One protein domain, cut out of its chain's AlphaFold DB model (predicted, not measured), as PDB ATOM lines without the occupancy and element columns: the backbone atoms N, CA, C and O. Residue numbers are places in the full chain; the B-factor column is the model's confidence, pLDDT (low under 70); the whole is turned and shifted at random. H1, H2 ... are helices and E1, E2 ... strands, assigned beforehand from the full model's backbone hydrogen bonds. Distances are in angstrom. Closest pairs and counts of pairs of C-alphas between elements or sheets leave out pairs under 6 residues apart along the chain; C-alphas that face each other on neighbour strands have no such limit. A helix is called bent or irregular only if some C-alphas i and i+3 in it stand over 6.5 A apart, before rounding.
ATOM      1  N   VAL A  24     -23.443 -15.417  -5.658       95.81
ATOM      2  CA  VAL A  24     -24.492 -16.234  -6.270       95.81
ATOM      3  C   VAL A  24     -23.858 -17.495  -6.825       95.81
ATOM      4  O   VAL A  24     -22.844 -17.425  -7.526       95.81
ATOM      5  N   TRP A  25     -24.448 -18.635  -6.487       97.19
ATOM      6  CA  TRP A  25     -24.051 -19.933  -7.002       97.19
ATOM      7  C   TRP A  25     -24.228 -19.969  -8.517       97.19
ATOM      8  O   TRP A  25     -25.275 -19.608  -9.053       97.19
ATOM      9  N   THR A  26     -23.191 -20.413  -9.209       95.31
ATOM     10  CA  THR A  26     -23.194 -20.624 -10.660       95.31
ATOM     11  C   THR A  26     -23.004 -22.090 -11.027       95.31
ATOM     12  O   THR A  26     -23.347 -22.459 -12.151       95.31
ATOM     13  N   GLY A  27     -22.452 -22.900 -10.109       93.19
ATOM     14  CA  GLY A  27     -22.189 -24.329 -10.303       93.19
ATOM     15  C   GLY A  27     -21.355 -24.629 -11.548       93.19
ATOM     16  O   GLY A  27     -21.603 -25.624 -12.233       93.19
ATOM     17  N   ALA A  28     -20.452 -23.714 -11.917       93.94
ATOM     18  CA  ALA A  28     -19.774 -23.710 -13.207       93.94
ATOM     19  C   ALA A  28     -18.742 -24.838 -13.370       93.94
ATOM     20  O   ALA A  28     -18.506 -25.274 -14.500       93.94
ATOM     21  N   THR A  29     -18.119 -25.290 -12.280       93.38
ATOM     22  CA  THR A  29     -17.015 -26.260 -12.287       93.38
ATOM     23  C   THR A  29     -17.356 -27.560 -11.569       93.38
ATOM     24  O   THR A  29     -16.966 -28.623 -12.057       93.38
ATOM     25  N   SER A  30     -18.081 -27.508 -10.452       94.50
ATOM     26  CA  SER A  30     -18.396 -28.678  -9.617       94.50
ATOM     27  C   SER A  30     -19.578 -28.405  -8.669       94.50
ATOM     28  O   SER A  30     -20.197 -27.343  -8.725       94.50
ATOM     29  N   SER A  31     -19.915 -29.378  -7.819       96.06
ATOM     30  CA  SER A  31     -20.896 -29.248  -6.732       96.06
ATOM     31  C   SER A  31     -20.317 -28.673  -5.435       96.06
ATOM     32  O   SER A  31     -21.079 -28.279  -4.558       96.06
ATOM     33  N   ASP A  32     -18.990 -28.619  -5.306       95.38
ATOM     34  CA  ASP A  32     -18.296 -28.225  -4.079       95.38
ATOM     35  C   ASP A  32     -18.501 -26.730  -3.794       95.38
ATOM     36  O   ASP A  32     -18.057 -25.858  -4.554       95.38
ATOM     37  N   ILE A  33     -19.181 -26.432  -2.684       95.81
ATOM     38  CA  ILE A  33     -19.482 -25.056  -2.275       95.81
ATOM     39  C   ILE A  33     -18.249 -24.255  -1.854       95.81
ATOM     40  O   ILE A  33     -18.347 -23.032  -1.749       95.81
ATOM     41  N   THR A  34     -17.109 -24.909  -1.630       95.00
ATOM     42  CA  THR A  34     -15.838 -24.279  -1.253       95.00
ATOM     43  C   THR A  34     -14.999 -23.845  -2.456       95.00
ATOM     44  O   THR A  34     -14.048 -23.077  -2.293       95.00
ATOM     45  N   ASP A  35     -15.364 -24.272  -3.670       95.19
ATOM     46  CA  ASP A  35     -14.688 -23.867  -4.901       95.19
ATOM     47  C   ASP A  35     -15.160 -22.475  -5.354       95.19
ATOM     48  O   ASP A  35     -16.266 -22.299  -5.868       95.19
ATOM     49  N   ASP A  36     -14.283 -21.477  -5.209       95.56
ATOM     50  CA  ASP A  36     -14.489 -20.093  -5.657       95.56
ATOM     51  C   ASP A  36     -14.937 -19.989  -7.129       95.56
ATOM     52  O   ASP A  36     -15.643 -19.044  -7.495       95.56
ATOM     53  N   ALA A  37     -14.560 -20.941  -7.992       94.75
ATOM     54  CA  ALA A  37     -14.948 -20.938  -9.402       94.75
ATOM     55  C   ALA A  37     -16.453 -21.175  -9.617       94.75
ATOM     56  O   ALA A  37     -16.983 -20.821 -10.676       94.75
ATOM     57  N   ASN A  38     -17.154 -21.703  -8.611       95.88
ATOM     58  CA  ASN A  38     -18.598 -21.890  -8.637       95.88
ATOM     59  C   ASN A  38     -19.390 -20.631  -8.242       95.88
ATOM     60  O   ASN A  38     -20.621 -20.678  -8.275       95.88
ATOM     61  N   TRP A  39     -18.756 -19.488  -7.948       95.19
ATOM     62  CA  TRP A  39     -19.437 -18.293  -7.426       95.19
ATOM     63  C   TRP A  39     -19.256 -17.042  -8.299       95.19
ATOM     64  O   TRP A  39     -18.159 -16.683  -8.719       95.19
ATOM     65  N   SER A  40     -20.344 -16.301  -8.536       88.94
ATOM     66  CA  SER A  40     -20.343 -15.133  -9.436       88.94
ATOM     67  C   SER A  40     -19.723 -13.856  -8.848       88.94
ATOM     68  O   SER A  40     -19.696 -12.829  -9.529       88.94
ATOM     69  N   GLY A  41     -19.324 -13.861  -7.573       73.75
ATOM     70  CA  GLY A  41     -19.079 -12.637  -6.796       73.75
ATOM     71  C   GLY A  41     -17.738 -12.560  -6.065       73.75
ATOM     72  O   GLY A  41     -17.511 -11.584  -5.352       73.75
ATOM     73  N   GLY A  42     -16.848 -13.541  -6.244       82.62
ATOM     74  CA  GLY A  42     -15.545 -13.588  -5.578       82.62
ATOM     75  C   GLY A  42     -15.363 -14.849  -4.741       82.62
ATOM     76  O   GLY A  42     -15.952 -15.879  -5.043       82.62
ATOM     77  N   SER A  43     -14.519 -14.750  -3.714       91.56
ATOM     78  CA  SER A  43     -14.119 -15.896  -2.899       91.56
ATOM     79  C   SER A  43     -15.129 -16.229  -1.800       91.56
ATOM     80  O   SER A  43     -15.675 -15.321  -1.169       91.56
ATOM     81  N   VAL A  44     -15.310 -17.521  -1.534       94.44
ATOM     82  CA  VAL A  44     -16.062 -18.085  -0.401       94.44
ATOM     83  C   VAL A  44     -15.170 -18.432   0.793       94.44
ATOM     84  O   VAL A  44     -15.595 -19.131   1.711       94.44
ATOM     85  N   ALA A  45     -13.934 -17.928   0.831       94.81
ATOM     86  CA  ALA A  45     -13.046 -18.109   1.975       94.81
ATOM     87  C   ALA A  45     -13.752 -17.772   3.306       94.81
ATOM     88  O   ALA A  45     -14.299 -16.681   3.488       94.81
ATOM     89  N   GLY A  46     -13.719 -18.724   4.241       94.88
ATOM     90  CA  GLY A  46     -14.401 -18.624   5.534       94.88
ATOM     91  C   GLY A  46     -15.799 -19.247   5.582       94.88
ATOM     92  O   GLY A  46     -16.396 -19.251   6.661       94.88
ATOM     93  N   ILE A  47     -16.311 -19.798   4.470       96.38
ATOM     94  CA  ILE A  47     -17.594 -20.520   4.444       96.38
ATOM     95  C   ILE A  47     -17.579 -21.736   5.375       96.38
ATOM     96  O   ILE A  47     -18.541 -21.960   6.093       96.38
ATOM     97  N   LEU A  48     -16.470 -22.473   5.448       96.38
ATOM     98  CA  LEU A  48     -16.370 -23.684   6.268       96.38
ATOM     99  C   LEU A  48     -16.415 -23.430   7.776       96.38
ATOM    100  O   LEU A  48     -16.771 -24.329   8.520       96.38
ATOM    101  N   ASP A  49     -16.068 -22.226   8.226       93.31
ATOM    102  CA  ASP A  49     -15.947 -21.913   9.656       93.31
ATOM    103  C   ASP A  49     -16.946 -20.835  10.096       93.31
ATOM    104  O   ASP A  49     -16.765 -20.198  11.133       93.31
ATOM    105  N   VAL A  50     -17.979 -20.587   9.279       94.69
ATOM    106  CA  VAL A  50     -19.000 -19.555   9.518       94.69
ATOM    107  C   VAL A  50     -18.342 -18.207   9.824       94.69
ATOM    108  O   VAL A  50     -18.685 -17.540  10.792       94.69
ATOM    109  N   THR A  51     -17.341 -17.807   9.034       96.31
ATOM    110  CA  THR A  51     -16.683 -16.485   9.133       96.31
ATOM    111  C   THR A  51     -16.929 -15.612   7.902       96.31
ATOM    112  O   THR A  51     -16.640 -14.412   7.922       96.31
ATOM    113  N   LEU A  52     -17.518 -16.186   6.848       95.62
ATOM    114  CA  LEU A  52     -17.868 -15.484   5.620       95.62
ATOM    115  C   LEU A  52     -18.921 -14.398   5.897       95.62
ATOM    116  O   LEU A  52     -20.034 -14.668   6.346       95.62
ATOM    117  N   ALA A  53     -18.555 -13.144   5.634       94.88
ATOM    118  CA  ALA A  53     -19.332 -11.955   5.980       94.88
ATOM    119  C   ALA A  53     -20.061 -11.365   4.765       94.88
ATOM    120  O   ALA A  53     -19.899 -10.185   4.443       94.88
ATOM    121  N   THR A  54     -20.823 -12.196   4.056       94.25
ATOM    122  CA  THR A  54     -21.662 -11.746   2.944       94.25
ATOM    123  C   THR A  54     -22.907 -12.610   2.792       94.25
ATOM    124  O   THR A  54     -22.950 -13.736   3.275       94.25
ATOM    125  N   ASN A  55     -23.925 -12.078   2.117       95.44
ATOM    126  CA  ASN A  55     -25.088 -12.867   1.733       95.44
ATOM    127  C   ASN A  55     -24.703 -13.821   0.602       95.44
ATOM    128  O   ASN A  55     -24.007 -13.421  -0.336       95.44
ATOM    129  N   ILE A  56     -25.210 -15.046   0.655       96.50
ATOM    130  CA  ILE A  56     -25.028 -16.016  -0.424       96.50
ATOM    131  C   ILE A  56     -26.379 -16.486  -0.945       96.50
ATOM    132  O   ILE A  56     -27.383 -16.495  -0.228       96.50
ATOM    133  N   THR A  57     -26.434 -16.843  -2.222       97.06
ATOM    134  CA  THR A  57     -27.664 -17.356  -2.823       97.06
ATOM    135  C   THR A  57     -27.385 -18.486  -3.778       97.06
ATOM    136  O   THR A  57     -26.686 -18.318  -4.776       97.06
ATOM    137  N   PHE A  58     -27.970 -19.628  -3.462       97.88
ATOM    138  CA  PHE A  58     -28.035 -20.782  -4.322       97.88
ATOM    139  C   PHE A  58     -29.219 -20.611  -5.263       97.88
ATOM    140  O   PHE A  58     -30.348 -20.414  -4.820       97.88
ATOM    141  N   VAL A  59     -28.944 -20.657  -6.560       95.62
ATOM    142  CA  VAL A  59     -29.951 -20.609  -7.619       95.62
ATOM    143  C   VAL A  59     -29.806 -21.841  -8.490       95.62
ATOM    144  O   VAL A  59     -28.754 -22.483  -8.503       95.62
ATOM    145  N   ASN A  60     -30.843 -22.151  -9.260       91.25
ATOM    146  CA  ASN A  60     -30.771 -23.207 -10.258       91.25
ATOM    147  C   ASN A  60     -29.815 -22.813 -11.400       91.25
ATOM    148  O   ASN A  60     -30.210 -22.157 -12.369       91.25
ATOM    149  N   ALA A  61     -28.539 -23.170 -11.257       85.12
ATOM    150  CA  ALA A  61     -27.476 -22.870 -12.203       85.12
ATOM    151  C   ALA A  61     -26.377 -23.938 -12.147       85.12
ATOM    152  O   ALA A  61     -25.934 -24.321 -11.068       85.12
ATOM    153  N   GLY A  62     -25.924 -24.377 -13.325       88.12
ATOM    154  CA  GLY A  62     -24.815 -25.320 -13.453       88.12
ATOM    155  C   GLY A  62     -25.081 -26.650 -12.746       88.12
ATOM    156  O   GLY A  62     -26.099 -27.298 -12.990       88.12
ATOM    157  N   THR A  63     -24.132 -27.055 -11.907       93.31
ATOM    158  CA  THR A  63     -24.199 -28.238 -11.039       93.31
ATOM    159  C   THR A  63     -24.889 -27.892  -9.718       93.31
ATOM    160  O   THR A  63     -24.728 -26.782  -9.215       93.31
ATOM    161  N   ALA A  64     -25.654 -28.824  -9.141       94.75
ATOM    162  CA  ALA A  64     -26.283 -28.617  -7.837       94.75
ATOM    163  C   ALA A  64     -25.219 -28.450  -6.727       94.75
ATOM    164  O   ALA A  64     -24.214 -29.164  -6.757       94.75
ATOM    165  N   PRO A  65     -25.414 -27.518  -5.781       97.44
ATOM    166  CA  PRO A  65     -24.495 -27.312  -4.667       97.44
ATOM    167  C   PRO A  65     -24.595 -28.447  -3.643       97.44
ATOM    168  O   PRO A  65     -25.695 -28.895  -3.312       97.44
ATOM    169  N   ILE A  66     -23.448 -28.866  -3.112       97.12
ATOM    170  CA  ILE A  66     -23.336 -29.869  -2.054       97.12
ATOM    171  C   ILE A  66     -22.450 -29.321  -0.928       97.12
ATOM    172  O   ILE A  66     -21.324 -28.877  -1.166       97.12
ATOM    173  N   GLY A  67     -22.989 -29.310   0.290       94.62
ATOM    174  CA  GLY A  67     -22.259 -29.015   1.517       94.62
ATOM    175  C   GLY A  67     -21.228 -30.105   1.839       94.62
ATOM    176  O   GLY A  67     -21.436 -31.261   1.475       94.62
ATOM    177  N   PRO A  68     -20.114 -29.747   2.491       93.88
ATOM    178  CA  PRO A  68     -19.012 -30.664   2.773       93.88
ATOM    179  C   PRO A  68     -19.366 -31.705   3.845       93.88
ATOM    180  O   PRO A  68     -20.319 -31.528   4.596       93.88
ATOM    181  N   GLU A  69     -18.524 -32.731   3.957       94.00
ATOM    182  CA  GLU A  69     -18.378 -33.579   5.147       94.00
ATOM    183  C   GLU A  69     -17.021 -33.294   5.801       94.00
ATOM    184  O   GLU A  69     -15.990 -33.242   5.113       94.00
ATOM    185  N   ARG A  70     -16.990 -33.111   7.124       93.31
ATOM    186  CA  ARG A  70     -15.756 -32.860   7.878       93.31
ATOM    187  C   ARG A  70     -15.714 -33.691   9.151       93.31
ATOM    188  O   ARG A  70     -16.733 -34.062   9.707       93.31
ATOM    189  N   ASP A  71     -14.504 -33.892   9.678       89.44
ATOM    190  CA  ASP A  71     -14.331 -34.516  10.990       89.44
ATOM    191  C   ASP A  71     -15.199 -33.819  12.052       89.44
ATOM    192  O   ASP A  71     -15.143 -32.590  12.209       89.44
ATOM    193  N   LEU A  72     -15.904 -34.632  12.843       90.75
ATOM    194  CA  LEU A  72     -16.935 -34.234  13.807       90.75
ATOM    195  C   LEU A  72     -18.263 -33.892  13.114       90.75
ATOM    196  O   LEU A  72     -18.739 -34.704  12.341       90.75
ATOM    197  N   GLN A  73     -18.904 -32.787  13.510       90.69
ATOM    198  CA  GLN A  73     -20.172 -32.280  12.968       90.69
ATOM    199  C   GLN A  73     -20.177 -30.737  13.027       90.69
ATOM    200  O   GLN A  73     -20.916 -30.143  13.822       90.69
ATOM    201  N   PRO A  74     -19.260 -30.040  12.328       95.00
ATOM    202  CA  PRO A  74     -19.200 -28.579  12.334       95.00
ATOM    203  C   PRO A  74     -20.351 -27.913  11.557       95.00
ATOM    204  O   PRO A  74     -21.111 -28.545  10.831       95.00
ATOM    205  N   LEU A  75     -20.456 -26.587  11.713       95.56
ATOM    206  CA  LEU A  75     -21.295 -25.726  10.878       95.56
ATOM    207  C   LEU A  75     -20.459 -25.102   9.757       95.56
ATOM    208  O   LEU A  75     -19.393 -24.553  10.033       95.56
ATOM    209  N   TRP A  76     -20.999 -25.051   8.545       97.12
ATOM    210  CA  TRP A  76     -20.551 -24.155   7.477       97.12
ATOM    211  C   TRP A  76     -21.607 -23.068   7.212       97.12
ATOM    212  O   TRP A  76     -22.767 -23.202   7.588       97.12
ATOM    213  N   GLY A  77     -21.234 -21.954   6.586       96.81
ATOM    214  CA  GLY A  77     -22.153 -20.886   6.198       96.81
ATOM    215  C   GLY A  77     -21.582 -19.486   6.397       96.81
ATOM    216  O   GLY A  77     -20.435 -19.207   6.044       96.81
ATOM    217  N   VAL A  78     -22.404 -18.573   6.917       96.69
ATOM    218  CA  VAL A  78     -22.113 -17.128   6.964       96.69
ATOM    219  C   VAL A  78     -22.347 -16.539   8.354       96.69
ATOM    220  O   VAL A  78     -23.236 -16.970   9.087       96.69
ATOM    221  N   ILE A  79     -21.591 -15.504   8.726       95.94
ATOM    222  CA  ILE A  79     -21.811 -14.813  10.008       95.94
ATOM    223  C   ILE A  79     -23.065 -13.945   9.984       95.94
ATOM    224  O   ILE A  79     -23.430 -13.366   8.959       95.94
ATOM    225  N   ALA A  80     -23.642 -13.707  11.161       93.50
ATOM    226  CA  ALA A  80     -24.608 -12.629  11.332       93.50
ATOM    227  C   ALA A  80     -24.035 -11.265  10.879       93.50
ATOM    228  O   ALA A  80     -22.856 -10.985  11.113       93.50
ATOM    229  N   PRO A  81     -24.848 -10.393  10.250       95.38
ATOM    230  CA  PRO A  81     -26.294 -10.503  10.015       95.38
ATOM    231  C   PRO A  81     -26.666 -11.125   8.652       95.38
ATOM    232  O   PRO A  81     -27.745 -10.850   8.132       95.38
ATOM    233  N   HIS A  82     -25.772 -11.893   8.031       96.44
ATOM    234  CA  HIS A  82     -25.926 -12.311   6.641       96.44
ATOM    235  C   HIS A  82     -26.877 -13.498   6.465       96.44
ATOM    236  O   HIS A  82     -27.148 -14.266   7.392       96.44
ATOM    237  N   THR A  83     -27.406 -13.595   5.248       97.50
ATOM    238  CA  THR A  83     -28.461 -14.531   4.854       97.50
ATOM    239  C   THR A  83     -27.953 -15.537   3.828       97.50
ATOM    240  O   THR A  83     -27.205 -15.175   2.915       97.50
ATOM    241  N   ILE A  84     -28.414 -16.778   3.959       98.38
ATOM    242  CA  ILE A  84     -28.322 -17.812   2.926       98.38
ATOM    243  C   ILE A  84     -29.698 -17.937   2.270       98.38
ATOM    244  O   ILE A  84     -30.688 -18.179   2.956       98.38
ATOM    245  N   THR A  85     -29.768 -17.793   0.950       98.38
ATOM    246  CA  THR A  85     -31.009 -18.000   0.187       98.38
ATOM    247  C   THR A  85     -30.869 -19.219  -0.717       98.38
ATOM    248  O   THR A  85     -29.893 -19.316  -1.456       98.38
ATOM    249  N   VAL A  86     -31.845 -20.121  -0.699       98.50
ATOM    250  CA  VAL A  86     -31.954 -21.275  -1.600       98.50
ATOM    251  C   VAL A  86     -33.193 -21.081  -2.468       98.50
ATOM    252  O   VAL A  86     -34.324 -21.152  -1.991       98.50
ATOM    253  N   ASP A  87     -32.963 -20.773  -3.741       97.50
ATOM    254  CA  ASP A  87     -33.969 -20.305  -4.694       97.50
ATOM    255  C   ASP A  87     -34.078 -21.278  -5.878       97.50
ATOM    256  O   ASP A  87     -33.238 -21.298  -6.785       97.50
ATOM    257  N   GLY A  88     -35.104 -22.131  -5.843       96.19
ATOM    258  CA  GLY A  88     -35.428 -23.064  -6.929       96.19
ATOM    259  C   GLY A  88     -34.377 -24.147  -7.219       96.19
ATOM    260  O   GLY A  88     -34.388 -24.723  -8.309       96.19
ATOM    261  N   VAL A  89     -33.462 -24.414  -6.283       97.38
ATOM    262  CA  VAL A  89     -32.402 -25.431  -6.387       97.38
ATOM    263  C   VAL A  89     -32.415 -26.363  -5.177       97.38
ATOM    264  O   VAL A  89     -32.840 -25.960  -4.095       97.38
ATOM    265  N   LEU A  90     -31.956 -27.603  -5.367       97.31
ATOM    266  CA  LEU A  90     -31.642 -28.520  -4.273       97.31
ATOM    267  C   LEU A  90     -30.219 -28.242  -3.779       97.31
ATOM    268  O   LEU A  90     -29.271 -28.382  -4.550       97.31
ATOM    269  N   LEU A  91     -30.096 -27.853  -2.516       98.00
ATOM    270  CA  LEU A  91     -28.847 -27.837  -1.767       98.00
ATOM    271  C   LEU A  91     -28.772 -29.115  -0.936       98.00
ATOM    272  O   LEU A  91     -29.632 -29.329  -0.083       98.00
ATOM    273  N   ASP A  92     -27.767 -29.940  -1.205       97.06
ATOM    274  CA  ASP A  92     -27.549 -31.212  -0.507       97.06
ATOM    275  C   ASP A  92     -26.326 -31.151   0.421       97.06
ATOM    276  O   ASP A  92     -25.631 -30.131   0.458       97.06
ATOM    277  N   THR A  93     -26.042 -32.230   1.147       95.25
ATOM    278  CA  THR A  93     -24.839 -32.386   1.984       95.25
ATOM    279  C   THR A  93     -24.171 -33.746   1.746       95.25
ATOM    280  O   THR A  93     -24.857 -34.735   1.497       95.25
ATOM    281  N   GLU A  94     -22.837 -33.809   1.785       90.94
ATOM    282  CA  GLU A  94     -22.068 -35.057   1.620       90.94
ATOM    283  C   GLU A  94     -22.106 -35.968   2.859       90.94
ATOM    284  O   GLU A  94     -21.856 -37.169   2.738       90.94
ATOM    285  N   GLY A  95     -22.469 -35.430   4.025       90.44
ATOM    286  CA  GLY A  95     -22.576 -36.207   5.255       90.44
ATOM    287  C   GLY A  95     -23.310 -35.483   6.383       90.44
ATOM    288  O   GLY A  95     -24.445 -35.036   6.203       90.44
ATOM    289  N   ASN A  96     -22.715 -35.433   7.572       93.69
ATOM    290  CA  ASN A  96     -23.362 -35.047   8.820       93.69
ATOM    291  C   ASN A  96     -23.047 -33.616   9.314       93.69
ATOM    292  O   ASN A  96     -23.471 -33.235  10.411       93.69
ATOM    293  N   ASP A  97     -22.370 -32.804   8.500       95.06
ATOM    294  CA  ASP A  97     -22.157 -31.379   8.765       95.06
ATOM    295  C   ASP A  97     -23.471 -30.572   8.723       95.06
ATOM    296  O   ASP A  97     -24.458 -30.918   8.061       95.06
ATOM    297  N   GLY A  98     -23.474 -29.439   9.429       96.31
ATOM    298  CA  GLY A  98     -24.614 -28.529   9.508       96.31
ATOM    299  C   GLY A  98     -24.395 -27.189   8.814       96.31
ATOM    300  O   GLY A  98     -23.279 -26.795   8.484       96.31
ATOM    301  N   MET A  99     -25.479 -26.427   8.663       97.25
ATOM    302  CA  MET A  99     -25.466 -25.093   8.050       97.25
ATOM    303  C   MET A  99     -25.826 -23.991   9.059       97.25
ATOM    304  O   MET A  99     -26.802 -24.105   9.800       97.25
ATOM    305  N   GLY A 100     -25.065 -22.894   9.078       97.06
ATOM    306  CA  GLY A 100     -25.219 -21.769  10.005       97.06
ATOM    307  C   GLY A 100     -25.331 -20.409   9.310       97.06
ATOM    308  O   GLY A 100     -24.533 -20.068   8.436       97.06
ATOM    309  N   ALA A 101     -26.313 -19.602   9.721       97.25
ATOM    310  CA  ALA A 101     -26.502 -18.225   9.252       97.25
ATOM    311  C   ALA A 101     -27.341 -17.408  10.245       97.25
ATOM    312  O   ALA A 101     -27.996 -17.966  11.123       97.25
ATOM    313  N   ALA A 102     -27.405 -16.079  10.087       96.56
ATOM    314  CA  ALA A 102     -28.426 -15.317  10.816       96.56
ATOM    315  C   ALA A 102     -29.832 -15.647  10.304       96.56
ATOM    316  O   ALA A 102     -30.759 -15.814  11.099       96.56
ATOM    317  N   SER A 103     -29.980 -15.759   8.982       97.69
ATOM    318  CA  SER A 103     -31.232 -16.157   8.352       97.69
ATOM    319  C   SER A 103     -30.998 -17.103   7.180       97.69
ATOM    320  O   SER A 103     -30.028 -16.949   6.434       97.69
ATOM    321  N   VAL A 104     -31.897 -18.071   7.028       98.62
ATOM    322  CA  VAL A 104     -31.971 -18.979   5.882       98.62
ATOM    323  C   VAL A 104     -33.339 -18.811   5.234       98.62
ATOM    324  O   VAL A 104     -34.364 -18.897   5.909       98.62
ATOM    325  N   ILE A 105     -33.366 -18.580   3.927       98.44
ATOM    326  CA  ILE A 105     -34.598 -18.427   3.151       98.44
ATOM    327  C   ILE A 105     -34.650 -19.532   2.102       98.44
ATOM    328  O   ILE A 105     -33.739 -19.629   1.286       98.44
ATOM    329  N   VAL A 106     -35.725 -20.320   2.082       98.50
ATOM    330  CA  VAL A 106     -35.972 -21.334   1.043       98.50
ATOM    331  C   VAL A 106     -37.205 -20.920   0.249       98.50
ATOM    332  O   VAL A 106     -38.260 -20.682   0.837       98.50
ATOM    333  N   THR A 107     -37.075 -20.752  -1.067       97.88
ATOM    334  CA  THR A 107     -38.112 -20.110  -1.891       97.88
ATOM    335  C   THR A 107     -38.175 -20.655  -3.318       97.88
ATOM    336  O   THR A 107     -37.254 -21.342  -3.767       97.88
ATOM    337  N   ASN A 108     -39.269 -20.359  -4.035       95.94
ATOM    338  CA  ASN A 108     -39.520 -20.757  -5.426       95.94
ATOM    339  C   ASN A 108     -39.297 -22.258  -5.710       95.94
ATOM    340  O   ASN A 108     -38.818 -22.634  -6.782       95.94
ATOM    341  N   GLY A 109     -39.631 -23.128  -4.753       94.62
ATOM    342  CA  GLY A 109     -39.435 -24.576  -4.879       94.62
ATOM    343  C   GLY A 109     -37.997 -25.032  -4.622       94.62
ATOM    344  O   GLY A 109     -37.615 -26.113  -5.066       94.62
ATOM    345  N   GLY A 110     -37.191 -24.214  -3.940       97.25
ATOM    346  CA  GLY A 110     -35.895 -24.628  -3.415       97.25
ATOM    347  C   GLY A 110     -36.040 -25.739  -2.375       97.25
ATOM    348  O   GLY A 110     -37.065 -25.849  -1.699       97.25
ATOM    349  N   SER A 111     -35.010 -26.565  -2.245       97.44
ATOM    350  CA  SER A 111     -34.975 -27.646  -1.264       97.44
ATOM    351  C   SER A 111     -33.620 -27.684  -0.579       97.44
ATOM    352  O   SER A 111     -32.597 -27.481  -1.227       97.44
ATOM    353  N   ILE A 112     -33.611 -27.949   0.719       98.44
ATOM    354  CA  ILE A 112     -32.389 -28.164   1.494       98.44
ATOM    355  C   ILE A 112     -32.452 -29.561   2.093       98.44
ATOM    356  O   ILE A 112     -33.425 -29.858   2.776       98.44
ATOM    357  N   ASN A 113     -31.413 -30.361   1.887       97.31
ATOM    358  CA  ASN A 113     -31.107 -31.536   2.694       97.31
ATOM    359  C   ASN A 113     -29.878 -31.194   3.545       97.31
ATOM    360  O   ASN A 113     -28.823 -30.869   3.002       97.31
ATOM    361  N   MET A 114     -30.015 -31.208   4.869       97.44
ATOM    362  CA  MET A 114     -28.917 -30.869   5.780       97.44
ATOM    363  C   MET A 114     -29.005 -31.696   7.053       97.44
ATOM    364  O   MET A 114     -30.106 -31.926   7.548       97.44
ATOM    365  N   PHE A 115     -27.871 -32.086   7.637       95.69
ATOM    366  CA  PHE A 115     -27.894 -32.847   8.889       95.69
ATOM    367  C   PHE A 115     -28.504 -32.037  10.036       95.69
ATOM    368  O   PHE A 115     -29.375 -32.526  10.753       95.69
ATOM    369  N   PHE A 116     -28.121 -30.765  10.152       97.44
ATOM    370  CA  PHE A 116     -28.741 -29.803  11.060       97.44
ATOM    371  C   PHE A 116     -28.600 -28.369  10.542       97.44
ATOM    372  O   PHE A 116     -27.687 -28.050   9.778       97.44
ATOM    373  N   VAL A 117     -29.499 -27.475  10.960       98.12
ATOM    374  CA  VAL A 117     -29.463 -26.055  10.571       98.12
ATOM    375  C   VAL A 117     -29.595 -25.160  11.795       98.12
ATOM    376  O   VAL A 117     -30.556 -25.258  12.555       98.12
ATOM    377  N   ASN A 118     -28.654 -24.231  11.958       97.44
ATOM    378  CA  ASN A 118     -28.670 -23.226  13.017       97.44
ATOM    379  C   ASN A 118     -28.872 -21.815  12.442       97.44
ATOM    380  O   ASN A 118     -27.907 -21.119  12.116       97.44
ATOM    381  N   ALA A 119     -30.135 -21.405  12.292       98.00
ATOM    382  CA  ALA A 119     -30.518 -20.087  11.787       98.00
ATOM    383  C   ALA A 119     -31.977 -19.730  12.122       98.00
ATOM    384  O   ALA A 119     -32.758 -20.582  12.545       98.00
ATOM    385  N   THR A 120     -32.367 -18.477  11.857       98.31
ATOM    386  CA  THR A 120     -33.788 -18.135  11.656       98.31
ATOM    387  C   THR A 120     -34.198 -18.530  10.238       98.31
ATOM    388  O   THR A 120     -33.752 -17.904   9.272       98.31
ATOM    389  N   ILE A 121     -35.023 -19.558  10.096       98.69
ATOM    390  CA  ILE A 121     -35.369 -20.153   8.804       98.69
ATOM    391  C   ILE A 121     -36.768 -19.711   8.370       98.69
ATOM    392  O   ILE A 121     -37.702 -19.681   9.169       98.69
ATOM    393  N   THR A 122     -36.940 -19.391   7.090       98.19
ATOM    394  CA  THR A 122     -38.251 -19.083   6.505       98.19
ATOM    395  C   THR A 122     -38.448 -19.846   5.199       98.19
ATOM    396  O   THR A 122     -37.608 -19.766   4.299       98.19
ATOM    397  N   ILE A 123     -39.558 -20.578   5.093       97.38
ATOM    398  CA  ILE A 123     -39.853 -21.477   3.970       97.38
ATOM    399  C   ILE A 123     -41.080 -20.963   3.210       97.38
ATOM    400  O   ILE A 123     -42.201 -20.966   3.726       97.38
ATOM    401  N   TYR A 124     -40.852 -20.519   1.977       94.31
ATOM    402  CA  TYR A 124     -41.851 -19.955   1.071       94.31
ATOM    403  C   TYR A 124     -42.294 -20.959   0.001       94.31
ATOM    404  O   TYR A 124     -41.614 -21.941  -0.292       94.31
ATOM    405  N   ASP A 125     -43.417 -20.658  -0.646       92.25
ATOM    406  CA  ASP A 125     -43.953 -21.365  -1.808       92.25
ATOM    407  C   ASP A 125     -44.100 -22.880  -1.574       92.25
ATOM    408  O   ASP A 125     -44.621 -23.300  -0.543       92.25
ATOM    409  N   ASN A 126     -43.695 -23.696  -2.547       91.06
ATOM    410  CA  ASN A 126     -43.634 -25.156  -2.478       91.06
ATOM    411  C   ASN A 126     -42.230 -25.662  -2.101       91.06
ATOM    412  O   ASN A 126     -41.791 -26.690  -2.619       91.06
ATOM    413  N   SER A 127     -41.498 -24.895  -1.292       96.69
ATOM    414  CA  SER A 127     -40.112 -25.195  -0.917       96.69
ATOM    415  C   SER A 127     -40.034 -26.159   0.266       96.69
ATOM    416  O   SER A 127     -40.997 -26.314   1.026       96.69
ATOM    417  N   THR A 128     -38.877 -26.794   0.438       96.94
ATOM    418  CA  THR A 128     -38.679 -27.840   1.448       96.94
ATOM    419  C   THR A 128     -37.405 -27.623   2.260       96.94
ATOM    420  O   THR A 128     -36.344 -27.337   1.710       96.94
ATOM    421  N   LEU A 129     -37.502 -27.797   3.577       97.88
ATOM    422  CA  LEU A 129     -36.348 -28.071   4.430       97.88
ATOM    423  C   LEU A 129     -36.440 -29.518   4.904       97.88
ATOM    424  O   LEU A 129     -37.428 -29.878   5.537       97.88
ATOM    425  N   ASN A 130     -35.414 -30.309   4.616       96.38
ATOM    426  CA  ASN A 130     -35.255 -31.676   5.070       96.38
ATOM    427  C   ASN A 130     -34.056 -31.799   6.014       96.38
ATOM    428  O   ASN A 130     -32.926 -31.467   5.646       96.38
ATOM    429  N   LEU A 131     -34.322 -32.245   7.238       96.94
ATOM    430  CA  LEU A 131     -33.345 -32.373   8.309       96.94
ATOM    431  C   LEU A 131     -32.990 -33.841   8.532       96.94
ATOM    432  O   LEU A 131     -33.858 -34.646   8.863       96.94
ATOM    433  N   LEU A 132     -31.712 -34.176   8.359       94.06
ATOM    434  CA  LEU A 132     -31.252 -35.567   8.305       94.06
ATOM    435  C   LEU A 132     -30.783 -36.122   9.663       94.06
ATOM    436  O   LEU A 132     -30.679 -37.335   9.815       94.06
ATOM    437  N   GLY A 133     -30.462 -35.276  10.646       89.81
ATOM    438  CA  GLY A 133     -29.935 -35.718  11.942       89.81
ATOM    439  C   GLY A 133     -31.025 -36.157  12.925       89.81
ATOM    440  O   GLY A 133     -32.017 -35.454  13.078       89.81
ATOM    441  N   GLY A 134     -30.810 -37.274  13.633       81.31
ATOM    442  CA  GLY A 134     -31.745 -37.809  14.644       81.31
ATOM    443  C   GLY A 134     -31.499 -37.385  16.094       81.31
ATOM    444  O   GLY A 134     -32.015 -37.995  17.018       81.31
ATOM    445  N   GLY A 135     -30.636 -36.384  16.300       86.06
ATOM    446  CA  GLY A 135     -30.464 -35.710  17.589       86.06
ATOM    447  C   GLY A 135     -31.295 -34.430  17.625       86.06
ATOM    448  O   GLY A 135     -32.498 -34.454  17.448       86.06
ATOM    449  N   ASN A 136     -30.638 -33.275  17.763       91.06
ATOM    450  CA  ASN A 136     -31.313 -31.976  17.708       91.06
ATOM    451  C   ASN A 136     -30.957 -31.225  16.411       91.06
ATOM    452  O   ASN A 136     -30.091 -30.345  16.445       91.06
ATOM    453  N   PRO A 137     -31.591 -31.546  15.265       95.12
ATOM    454  CA  PRO A 137     -31.257 -30.944  13.974       95.12
ATOM    455  C   PRO A 137     -31.676 -29.467  13.834       95.12
ATOM    456  O   PRO A 137     -31.264 -28.791  12.891       95.12
ATOM    457  N   LEU A 138     -32.448 -28.939  14.791       96.56
ATOM    458  CA  LEU A 138     -32.723 -27.507  14.965       96.56
ATOM    459  C   LEU A 138     -32.181 -27.024  16.320       96.56
ATOM    460  O   LEU A 138     -32.966 -26.702  17.221       96.56
ATOM    461  N   PRO A 139     -30.854 -26.969  16.521       95.12
ATOM    462  CA  PRO A 139     -30.287 -26.586  17.806       95.12
ATOM    463  C   PRO A 139     -30.656 -25.141  18.163       95.12
ATOM    464  O   PRO A 139     -30.724 -24.265  17.304       95.12
ATOM    465  N   SER A 140     -30.875 -24.855  19.451       90.81
ATOM    466  CA  SER A 140     -31.158 -23.483  19.902       90.81
ATOM    467  C   SER A 140     -29.997 -22.545  19.519       90.81
ATOM    468  O   SER A 140     -28.842 -22.900  19.770       90.81
ATOM    469  N   PRO A 141     -30.250 -21.351  18.944       93.31
ATOM    470  CA  PRO A 141     -31.525 -20.626  18.889       93.31
ATOM    471  C   PRO A 141     -32.320 -20.765  17.574       93.31
ATOM    472  O   PRO A 141     -33.096 -19.863  17.262       93.31
ATOM    473  N   ALA A 142     -32.137 -21.834  16.795       97.75
ATOM    474  CA  ALA A 142     -32.819 -22.005  15.514       97.75
ATOM    475  C   ALA A 142     -34.353 -21.960  15.630       97.75
ATOM    476  O   ALA A 142     -34.941 -22.484  16.580       97.75
ATOM    477  N   THR A 143     -34.991 -21.354  14.629       98.00
ATOM    478  CA  THR A 143     -36.452 -21.298  14.473       98.00
ATOM    479  C   THR A 143     -36.832 -21.479  13.011       98.00
ATOM    480  O   THR A 143     -36.031 -21.191  12.123       98.00
ATOM    481  N   VAL A 144     -38.054 -21.941  12.746       98.06
ATOM    482  CA  VAL A 144     -38.578 -22.138  11.386       98.06
ATOM    483  C   VAL A 144     -39.945 -21.482  11.269       98.06
ATOM    484  O   VAL A 144     -40.801 -21.729  12.109       98.06
ATOM    485  N   ASP A 145     -40.174 -20.696  10.218       95.56
ATOM    486  CA  ASP A 145     -41.506 -20.202   9.855       95.56
ATOM    487  C   ASP A 145     -41.933 -20.722   8.477       95.56
ATOM    488  O   ASP A 145     -41.269 -20.483   7.461       95.56
ATOM    489  N   LEU A 146     -43.059 -21.433   8.446       94.50
ATOM    490  CA  LEU A 146     -43.712 -21.939   7.240       94.50
ATOM    491  C   LEU A 146     -44.712 -20.886   6.765       94.50
ATOM    492  O   LEU A 146     -45.790 -20.725   7.333       94.50
ATOM    493  N   VAL A 147     -44.355 -20.131   5.730       91.69
ATOM    494  CA  VAL A 147     -45.093 -18.915   5.334       91.69
ATOM    495  C   VAL A 147     -45.929 -19.097   4.071       91.69
ATOM    496  O   VAL A 147     -46.415 -18.130   3.481       91.69
ATOM    497  N   SER A 148     -46.080 -20.331   3.598       89.12
ATOM    498  CA  SER A 148     -46.841 -20.660   2.395       89.12
ATOM    499  C   SER A 148     -47.542 -21.993   2.547       89.12
ATOM    500  O   SER A 148     -47.001 -22.929   3.118       89.12
ATOM    501  N   SER A 149     -48.744 -22.097   1.984       83.62
ATOM    502  CA  SER A 149     -49.626 -23.247   2.180       83.62
ATOM    503  C   SER A 149     -49.175 -24.518   1.465       83.62
ATOM    504  O   SER A 149     -49.993 -25.405   1.346       83.62
ATOM    505  N   ASN A 150     -47.972 -24.576   0.896       85.50
ATOM    506  CA  ASN A 150     -47.379 -25.781   0.308       85.50
ATOM    507  C   ASN A 150     -45.927 -25.961   0.790       85.50
ATOM    508  O   ASN A 150     -45.180 -26.741   0.200       85.50
ATOM    509  N   ALA A 151     -45.506 -25.194   1.801       90.19
ATOM    510  CA  ALA A 151     -44.183 -25.309   2.385       90.19
ATOM    511  C   ALA A 151     -44.102 -26.606   3.193       90.19
ATOM    512  O   ALA A 151     -45.064 -26.980   3.876       90.19
ATOM    513  N   VAL A 152     -42.950 -27.268   3.116       92.25
ATOM    514  CA  VAL A 152     -42.730 -28.562   3.762       92.25
ATOM    515  C   VAL A 152     -41.517 -28.487   4.680       92.25
ATOM    516  O   VAL A 152     -40.439 -28.055   4.267       92.25
ATOM    517  N   LEU A 153     -41.693 -28.928   5.922       94.38
ATOM    518  CA  LEU A 153     -40.605 -29.189   6.859       94.38
ATOM    519  C   LEU A 153     -40.555 -30.691   7.131       94.38
ATOM    520  O   LEU A 153     -41.572 -31.278   7.503       94.38
ATOM    521  N   LYS A 154     -39.384 -31.293   6.949       93.31
ATOM    522  CA  LYS A 154     -39.159 -32.723   7.129       93.31
ATOM    523  C   LYS A 154     -38.051 -33.003   8.138       93.31
ATOM    524  O   LYS A 154     -37.059 -32.275   8.174       93.31
ATOM    525  N   PHE A 155     -38.227 -34.069   8.908       92.12
ATOM    526  CA  PHE A 155     -37.217 -34.672   9.776       92.12
ATOM    527  C   PHE A 155     -37.103 -36.155   9.400       92.12
ATOM    528  O   PHE A 155     -38.121 -36.839   9.436       92.12
ATOM    529  N   GLU A 156     -35.919 -36.637   9.010       87.06
ATOM    530  CA  GLU A 156     -35.727 -38.006   8.472       87.06
ATOM    531  C   GLU A 156     -35.411 -39.067   9.535       87.06
ATOM    532  O   GLU A 156     -35.643 -40.252   9.318       87.06
ATOM    533  N   ASN A 157     -34.861 -38.649  10.676       85.00
ATOM    534  CA  ASN A 157     -34.399 -39.542  11.740       85.00
ATOM    535  C   ASN A 157     -34.957 -39.132  13.105       85.00
ATOM    536  O   ASN A 157     -34.259 -39.203  14.108       85.00
ATOM    537  N   GLU A 158     -36.203 -38.671  13.145       84.00
ATOM    538  CA  GLU A 158     -36.805 -38.105  14.351       84.00
ATOM    539  C   GLU A 158     -38.094 -38.844  14.701       84.00
ATOM    540  O   GLU A 158     -38.920 -39.106  13.823       84.00
ATOM    541  N   THR A 159     -38.310 -39.168  15.977       81.56
ATOM    542  CA  THR A 159     -39.609 -39.718  16.383       81.56
ATOM    543  C   THR A 159     -40.637 -38.598  16.511       81.56
ATOM    544  O   THR A 159     -40.323 -37.439  16.789       81.56
ATOM    545  N   TRP A 160     -41.924 -38.925  16.377       80.50
ATOM    546  CA  TRP A 160     -42.973 -37.930  16.614       80.50
ATOM    547  C   TRP A 160     -42.917 -37.347  18.040       80.50
ATOM    548  O   TRP A 160     -43.155 -36.154  18.232       80.50
ATOM    549  N   ALA A 161     -42.598 -38.167  19.046       81.56
ATOM    550  CA  ALA A 161     -42.512 -37.727  20.438       81.56
ATOM    551  C   ALA A 161     -41.352 -36.745  20.665       81.56
ATOM    552  O   ALA A 161     -41.522 -35.724  21.348       81.56
ATOM    553  N   ASP A 162     -40.207 -37.021  20.051       85.25
ATOM    554  CA  ASP A 162     -39.014 -36.187  20.135       85.25
ATOM    555  C   ASP A 162     -39.216 -34.879  19.370       85.25
ATOM    556  O   ASP A 162     -39.013 -33.805  19.937       85.25
ATOM    557  N   PHE A 163     -39.811 -34.918  18.171       88.81
ATOM    558  CA  PHE A 163     -40.219 -33.703  17.460       88.81
ATOM    559  C   PHE A 163     -41.099 -32.785  18.328       88.81
ATOM    560  O   PHE A 163     -40.874 -31.570  18.390       88.81
ATOM    561  N   GLN A 164     -42.099 -33.339  19.021       87.00
ATOM    562  CA  GLN A 164     -42.978 -32.547  19.888       87.00
ATOM    563  C   GLN A 164     -42.229 -31.914  21.062       87.00
ATOM    564  O   GLN A 164     -42.514 -30.773  21.439       87.00
ATOM    565  N   THR A 165     -41.291 -32.653  21.643       89.12
ATOM    566  CA  THR A 165     -40.547 -32.232  22.831       89.12
ATOM    567  C   THR A 165     -39.467 -31.216  22.481       89.12
ATOM    568  O   THR A 165     -39.303 -30.209  23.175       89.12
ATOM    569  N   GLU A 166     -38.757 -31.447  21.385       91.12
ATOM    570  CA  GLU A 166     -37.559 -30.703  21.034       91.12
ATOM    571  C   GLU A 166     -37.824 -29.575  20.042       91.12
ATOM    572  O   GLU A 166     -37.256 -28.490  20.194       91.12
ATOM    573  N   HIS A 167     -38.682 -29.786  19.039       93.06
ATOM    574  CA  HIS A 167     -38.731 -28.920  17.851       93.06
ATOM    575  C   HIS A 167     -40.033 -28.159  17.684       93.06
ATOM    576  O   HIS A 167     -39.986 -27.023  17.217       93.06
ATOM    577  N   GLN A 168     -41.178 -28.698  18.110       91.75
ATOM    578  CA  GLN A 168     -42.484 -28.057  17.897       91.75
ATOM    579  C   GLN A 168     -42.519 -26.599  18.391       91.75
ATOM    580  O   GLN A 168     -43.093 -25.732  17.736       91.75
ATOM    581  N   SER A 169     -41.864 -26.300  19.518       93.81
ATOM    582  CA  SER A 169     -41.805 -24.941  20.083       93.81
ATOM    583  C   SER A 169     -40.973 -23.939  19.266       93.81
ATOM    584  O   SER A 169     -41.097 -22.731  19.472       93.81
ATOM    585  N   LYS A 170     -40.136 -24.426  18.342       95.75
ATOM    586  CA  LYS A 170     -39.259 -23.638  17.462       95.75
ATOM    587  C   LYS A 170     -39.909 -23.329  16.111       95.75
ATOM    588  O   LYS A 170     -39.342 -22.563  15.332       95.75
ATOM    589  N   VAL A 171     -41.064 -23.932  15.820       94.75
ATOM    590  CA  VAL A 171     -41.729 -23.835  14.520       94.75
ATOM    591  C   VAL A 171     -42.972 -22.952  14.616       94.75
ATOM    592  O   VAL A 171     -43.809 -23.096  15.512       94.75
ATOM    593  N   THR A 172     -43.103 -22.044  13.658       92.44
ATOM    594  CA  THR A 172     -44.305 -21.259  13.403       92.44
ATOM    595  C   THR A 172     -44.832 -21.522  11.997       92.44
ATOM    596  O   THR A 172     -44.125 -21.986  11.103       92.44
ATOM    597  N   SER A 173     -46.113 -21.235  11.815       89.56
ATOM    598  CA  SER A 173     -46.824 -21.291  10.548       89.56
ATOM    599  C   SER A 173     -47.548 -19.964  10.377       89.56
ATOM    600  O   SER A 173     -48.326 -19.545  11.243       89.56
ATOM    601  N   PHE A 174     -47.220 -19.243   9.305       89.06
ATOM    602  CA  PHE A 174     -47.662 -17.868   9.067       89.06
ATOM    603  C   PHE A 174     -47.439 -16.955  10.292       89.06
ATOM    604  O   PHE A 174     -48.296 -16.138  10.645       89.06
ATOM    605  N   GLY A 175     -46.295 -17.117  10.968       87.38
ATOM    606  CA  GLY A 175     -45.914 -16.354  12.159       87.38
ATOM    607  C   GLY A 175     -46.698 -16.681  13.440       87.38
ATOM    608  O   GLY A 175     -46.513 -16.001  14.451       87.38
ATOM    609  N   SER A 176     -47.569 -17.694  13.424       88.00
ATOM    610  CA  SER A 176     -48.272 -18.210  14.610       88.00
ATOM    611  C   SER A 176     -47.630 -19.519  15.080       88.00
ATOM    612  O   SER A 176     -47.121 -20.252  14.237       88.00
ATOM    613  N   PRO A 177     -47.632 -19.847  16.386       89.50
ATOM    614  CA  PRO A 177     -47.114 -21.130  16.864       89.50
ATOM    615  C   PRO A 177     -47.723 -22.321  16.118       89.50
ATOM    616  O   PRO A 177     -48.909 -22.305  15.788       89.50
ATOM    617  N   LEU A 178     -46.910 -23.342  15.858       86.81
ATOM    618  CA  LEU A 178     -47.358 -24.554  15.181       86.81
ATOM    619  C   LEU A 178     -48.385 -25.326  16.032       86.81
ATOM    620  O   LEU A 178     -48.092 -25.721  17.167       86.81
ATOM    621  N   GLU A 179     -49.571 -25.589  15.473       80.94
ATOM    622  CA  GLU A 179     -50.653 -26.323  16.138       80.94
ATOM    623  C   GLU A 179     -51.225 -27.424  15.228       80.94
ATOM    624  O   GLU A 179     -51.737 -27.183  14.138       80.94
ATOM    625  N   PHE A 180     -51.212 -28.669  15.700       77.06
ATOM    626  CA  PHE A 180     -51.745 -29.794  14.930       77.06
ATOM    627  C   PHE A 180     -53.231 -30.035  15.206       77.06
ATOM    628  O   PHE A 180     -53.668 -30.040  16.360       77.06
ATOM    629  N   GLY A 181     -53.995 -30.318  14.147       65.88
ATOM    630  CA  GLY A 181     -55.365 -30.825  14.255       65.88
ATOM    631  C   GLY A 181     -55.442 -32.277  14.759       65.88
ATOM    632  O   GLY A 181     -54.434 -32.919  15.056       65.88
ATOM    633  N   ALA A 182     -56.669 -32.805  14.847       56.44
ATOM    634  CA  ALA A 182     -56.928 -34.196  15.244       56.44
ATOM    635  C   ALA A 182     -56.600 -35.227  14.146       56.44
ATOM    636  O   ALA A 182     -56.471 -36.408  14.449       56.44
ATOM    637  N   ASP A 183     -56.498 -34.787  12.890       53.88
ATOM    638  CA  ASP A 183     -56.243 -35.647  11.735       53.88
ATOM    639  C   ASP A 183     -54.728 -35.758  11.518       53.88
ATOM    640  O   ASP A 183     -54.101 -34.905  10.888       53.88
ATOM    641  N   ARG A 184     -54.129 -36.766  12.151       60.72
ATOM    642  CA  ARG A 184     -52.744 -37.182  11.928       60.72
ATOM    643  C   ARG A 184     -52.816 -38.546  11.266       60.72
ATOM    644  O   ARG A 184     -53.404 -39.462  11.842       60.72
ATOM    645  N   THR A 185     -52.225 -38.705  10.089       56.72
ATOM    646  CA  THR A 185     -52.033 -40.037   9.509       56.72
ATOM    647  C   THR A 185     -50.815 -40.656  10.180       56.72
ATOM    648  O   THR A 185     -49.726 -40.663   9.617       56.72
ATOM    649  N   VAL A 186     -50.996 -41.087  11.430       47.47
ATOM    650  CA  VAL A 186     -50.073 -42.003  12.103       47.47
ATOM    651  C   VAL A 186     -50.523 -43.386  11.662       47.47
ATOM    652  O   VAL A 186     -51.527 -43.907  12.153       47.47
ATOM    653  N   LEU A 187     -49.866 -43.910  10.635       43.25
ATOM    654  CA  LEU A 187     -49.841 -45.353  10.439       43.25
ATOM    655  C   LEU A 187     -48.812 -45.905  11.466       43.25
ATOM    656  O   LEU A 187     -48.221 -45.110  12.189       43.25
ATOM    657  N   GLU A 188     -48.721 -47.211  11.671       42.44
ATOM    658  CA  GLU A 188     -48.191 -47.873  12.886       42.44
ATOM    659  C   GLU A 188     -46.750 -47.450  13.302       42.44
ATOM    660  O   GLU A 188     -46.070 -46.728  12.580       42.44
ATOM    661  N   GLU A 189     -46.242 -47.892  14.465       40.22
ATOM    662  CA  GLU A 189     -44.796 -47.784  14.762       40.22
ATOM    663  C   GLU A 189     -44.016 -48.413  13.591       40.22
ATOM    664  O   GLU A 189     -44.145 -49.616  13.380       40.22
ATOM    665  N   SER A 190     -43.294 -47.581  12.815       46.06
ATOM    666  CA  SER A 190     -42.597 -47.815  11.519       46.06
ATOM    667  C   SER A 190     -43.108 -46.991  10.325       46.06
ATOM    668  O   SER A 190     -42.414 -46.917   9.312       46.06
ATOM    669  N   ASP A 191     -44.248 -46.302  10.433       47.88
ATOM    670  CA  ASP A 191     -44.755 -45.440   9.366       47.88
ATOM    671  C   ASP A 191     -44.558 -43.944   9.670       47.88
ATOM    672  O   ASP A 191     -44.895 -43.427  10.737       47.88
ATOM    673  N   ASN A 192     -44.040 -43.221   8.676       54.59
ATOM    674  CA  ASN A 192     -43.800 -41.779   8.707       54.59
ATOM    675  C   ASN A 192     -45.043 -40.998   9.164       54.59
ATOM    676  O   ASN A 192     -46.108 -41.075   8.543       54.59
ATOM    677  N   ALA A 193     -44.899 -40.174  10.200       59.00
ATOM    678  CA  ALA A 193     -45.960 -39.290  10.651       59.00
ATOM    679  C   ALA A 193     -46.024 -38.060   9.741       59.00
ATOM    680  O   ALA A 193     -45.129 -37.218   9.730       59.00
ATOM    681  N   VAL A 194     -47.121 -37.917   9.001       69.75
ATOM    682  CA  VAL A 194     -47.424 -36.684   8.262       69.75
ATOM    683  C   VAL A 194     -48.528 -35.932   8.994       69.75
ATOM    684  O   VAL A 194     -49.604 -36.474   9.264       69.75
ATOM    685  N   ALA A 195     -48.266 -34.668   9.318       69.88
ATOM    686  CA  ALA A 195     -49.215 -33.794   9.990       69.88
ATOM    687  C   ALA A 195     -49.392 -32.479   9.222       69.88
ATOM    688  O   ALA A 195     -48.434 -31.870   8.746       69.88
ATOM    689  N   THR A 196     -50.641 -32.024   9.118       74.50
ATOM    690  CA  THR A 196     -50.978 -30.695   8.587       74.50
ATOM    691  C   THR A 196     -51.243 -29.748   9.754       74.50
ATOM    692  O   THR A 196     -51.972 -30.089  10.692       74.50
ATOM    693  N   ASP A 197     -50.653 -28.560   9.701       75.31
ATOM    694  CA  ASP A 197     -50.899 -27.503  10.680       75.31
ATOM    695  C   ASP A 197     -52.289 -26.876  10.485       75.31
ATOM    696  O   ASP A 197     -52.720 -26.604   9.361       75.31
ATOM    697  N   ILE A 198     -53.003 -26.623  11.583       71.31
ATOM    698  CA  ILE A 198     -54.356 -26.046  11.533       71.31
ATOM    699  C   ILE A 198     -54.333 -24.534  11.266       71.31
ATOM    700  O   ILE A 198     -55.309 -23.990  10.741       71.31
ATOM    701  N   ASN A 199     -53.227 -23.858  11.596       70.62
ATOM    702  CA  ASN A 199     -53.083 -22.409  11.463       70.62
ATOM    703  C   ASN A 199     -52.786 -21.973  10.016       70.62
ATOM    704  O   ASN A 199     -53.188 -20.880   9.613       70.62
ATOM    705  N   GLY A 200     -52.152 -22.829   9.209       60.75
ATOM    706  CA  GLY A 200     -51.682 -22.506   7.859       60.75
ATOM    707  C   GLY A 200     -52.649 -22.756   6.696       60.75
ATOM    708  O   GLY A 200     -52.287 -22.564   5.532       60.75
ATOM    709  N   GLY A 201     -53.885 -23.180   6.980       58.25
ATOM    710  CA  GLY A 201     -54.789 -23.707   5.954       58.25
ATOM    711  C   GLY A 201     -54.326 -25.077   5.437       58.25
ATOM    712  O   GLY A 201     -53.258 -25.559   5.785       58.25
ATOM    713  N   ALA A 202     -55.150 -25.734   4.621       57.44
ATOM    714  CA  ALA A 202     -55.057 -27.163   4.290       57.44
ATOM    715  C   ALA A 202     -53.839 -27.617   3.437       57.44
ATOM    716  O   ALA A 202     -54.011 -28.478   2.577       57.44
ATOM    717  N   GLY A 203     -52.631 -27.072   3.619       61.78
ATOM    718  CA  GLY A 203     -51.479 -27.506   2.821       61.78
ATOM    719  C   GLY A 203     -50.064 -27.266   3.361       61.78
ATOM    720  O   GLY A 203     -49.122 -27.702   2.703       61.78
ATOM    721  N   VAL A 204     -49.861 -26.639   4.529       75.44
ATOM    722  CA  VAL A 204     -48.535 -26.718   5.182       75.44
ATOM    723  C   VAL A 204     -48.337 -28.140   5.700       75.44
ATOM    724  O   VAL A 204     -49.222 -28.656   6.384       75.44
ATOM    725  N   GLN A 205     -47.193 -28.759   5.405       80.31
ATOM    726  CA  GLN A 205     -46.909 -30.138   5.805       80.31
ATOM    727  C   GLN A 205     -45.680 -30.221   6.708       80.31
ATOM    728  O   GLN A 205     -44.630 -29.648   6.410       80.31
ATOM    729  N   ILE A 206     -45.834 -30.962   7.802       80.06
ATOM    730  CA  ILE A 206     -44.732 -31.457   8.621       80.06
ATOM    731  C   ILE A 206     -44.658 -32.963   8.400       80.06
ATOM    732  O   ILE A 206     -45.632 -33.671   8.668       80.06
ATOM    733  N   GLU A 207     -43.522 -33.441   7.907       82.00
ATOM    734  CA  GLU A 207     -43.242 -34.869   7.765       82.00
ATOM    735  C   GLU A 207     -42.180 -35.261   8.797       82.00
ATOM    736  O   GLU A 207     -41.079 -34.719   8.806       82.00
ATOM    737  N   VAL A 208     -42.522 -36.178   9.694       71.44
ATOM    738  CA  VAL A 208     -41.611 -36.736  10.695       71.44
ATOM    739  C   VAL A 208     -41.452 -38.211  10.376       71.44
ATOM    740  O   VAL A 208     -42.373 -39.010  10.557       71.44
ATOM    741  N   VAL A 209     -40.300 -38.546   9.824       65.94
ATOM    742  CA  VAL A 209     -39.893 -39.894   9.463       65.94
ATOM    743  C   VAL A 209     -38.954 -40.370  10.562       65.94
ATOM    744  O   VAL A 209     -37.992 -39.685  10.904       65.94
TER     745      VAL A 209
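This is residues 24 to 209 of the 601 residues of the protein "LamGL domain-containing protein" of Gammaproteobacteria bacterium (UniProt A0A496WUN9). The chain is wound in stacked turns, a solenoid with two twisted sheets partly face to face; from E3 to E12 it passes from one sheet to the other at link after link, and E5 and E7 bend sharply as they go round. Residues 24 to 55, with no named element, make one end of the long axis, and the meander E12 E13 E14, each strand the antiparallel neighbour of the one before, makes the other, with H1 near that end. The printed part has 186 residues with fourteen named strands and H1, which comes between E10 and E11; the class is mostly strand, though named elements hold only 79 residues. One sheet, E1 E2 E3 E5 E7 E9 E11, is branched and parallel; the other, in the order E4 E6 E8 E10 E14 E13 E12, is mixed. The whole is compact, with a radius of gyration of the C-alphas of 16.2 A, and elongated, spanning 51 by 32 by 27 A.

E1, residues 56 to 59, is parallel to E3, residues 83 to 87, with N 58 and O 85 within hydrogen-bond range at 2.8 A. E5, residues 98 to 107, bends by 105 degrees at residue 102; E2, residues 75 to 77, and E3 lie on one side of it, and E7, residues 116 to 123, on the other side. E5 is parallel to all three, with N 100 and O 76 at 2.8 A, N 86 and O 105 at 2.8 A, and N 118 and O 99 at 2.8 A. E7 bends by 97 degrees at residue 119. Next come E9, residues 143 to 146, and E11, residues 171 to 173, both parallel, with N 145 and O 121 at 2.9 A and N 172 and O 144 at 2.8 A. The other sheet runs from edge strand E4, residues 90 to 93, through E6, residues 111 to 114, E8, residues 128 to 131, and E10, residues 152 to 155, to E14, residues 205 to 208, each parallel to the one before; N 113 and O 91 are 2.8 A apart, N 130 and O 112 2.7 A, N 154 and O 129 2.8 A, N 207 and O 153 2.9 A. E14 forms a hairpin with E13, residues 193 to 197, where N 195 and O 206 are 2.9 A apart; E13 and E12, residues 180 to 185, form another, with no N and O within range. The sheets make a sandwich, their facing parts 9.5 A centre to centre. H1, residues 160 to 170, is on the mixed sheet at a height of 6.4 A, over none of its strands, and only grazes the branched one with residues 167 to 170; it is irregular, with C-alphas 166 and 169 7.2 A apart, and 4 of its 7 O i to N i+4 pairs are within range.

E1 begins at C-alpha 56 (-25.028, -16.016, -0.424). E5 is 19.6 A long, E7 15.6 A, H1 14.8 A, E13 12.8 A. E14 ends at C-alpha 208 (-41.611, -36.736, 10.695).

The two C-alphas farthest apart, of Gly 42 and Glu 188, are 50.8 A apart. The printed part has no cut. The links E1 to E2 and E8 to E9 are long. The pLDDT is under 70 at residues 181 to 195, 200 to 203 and 209.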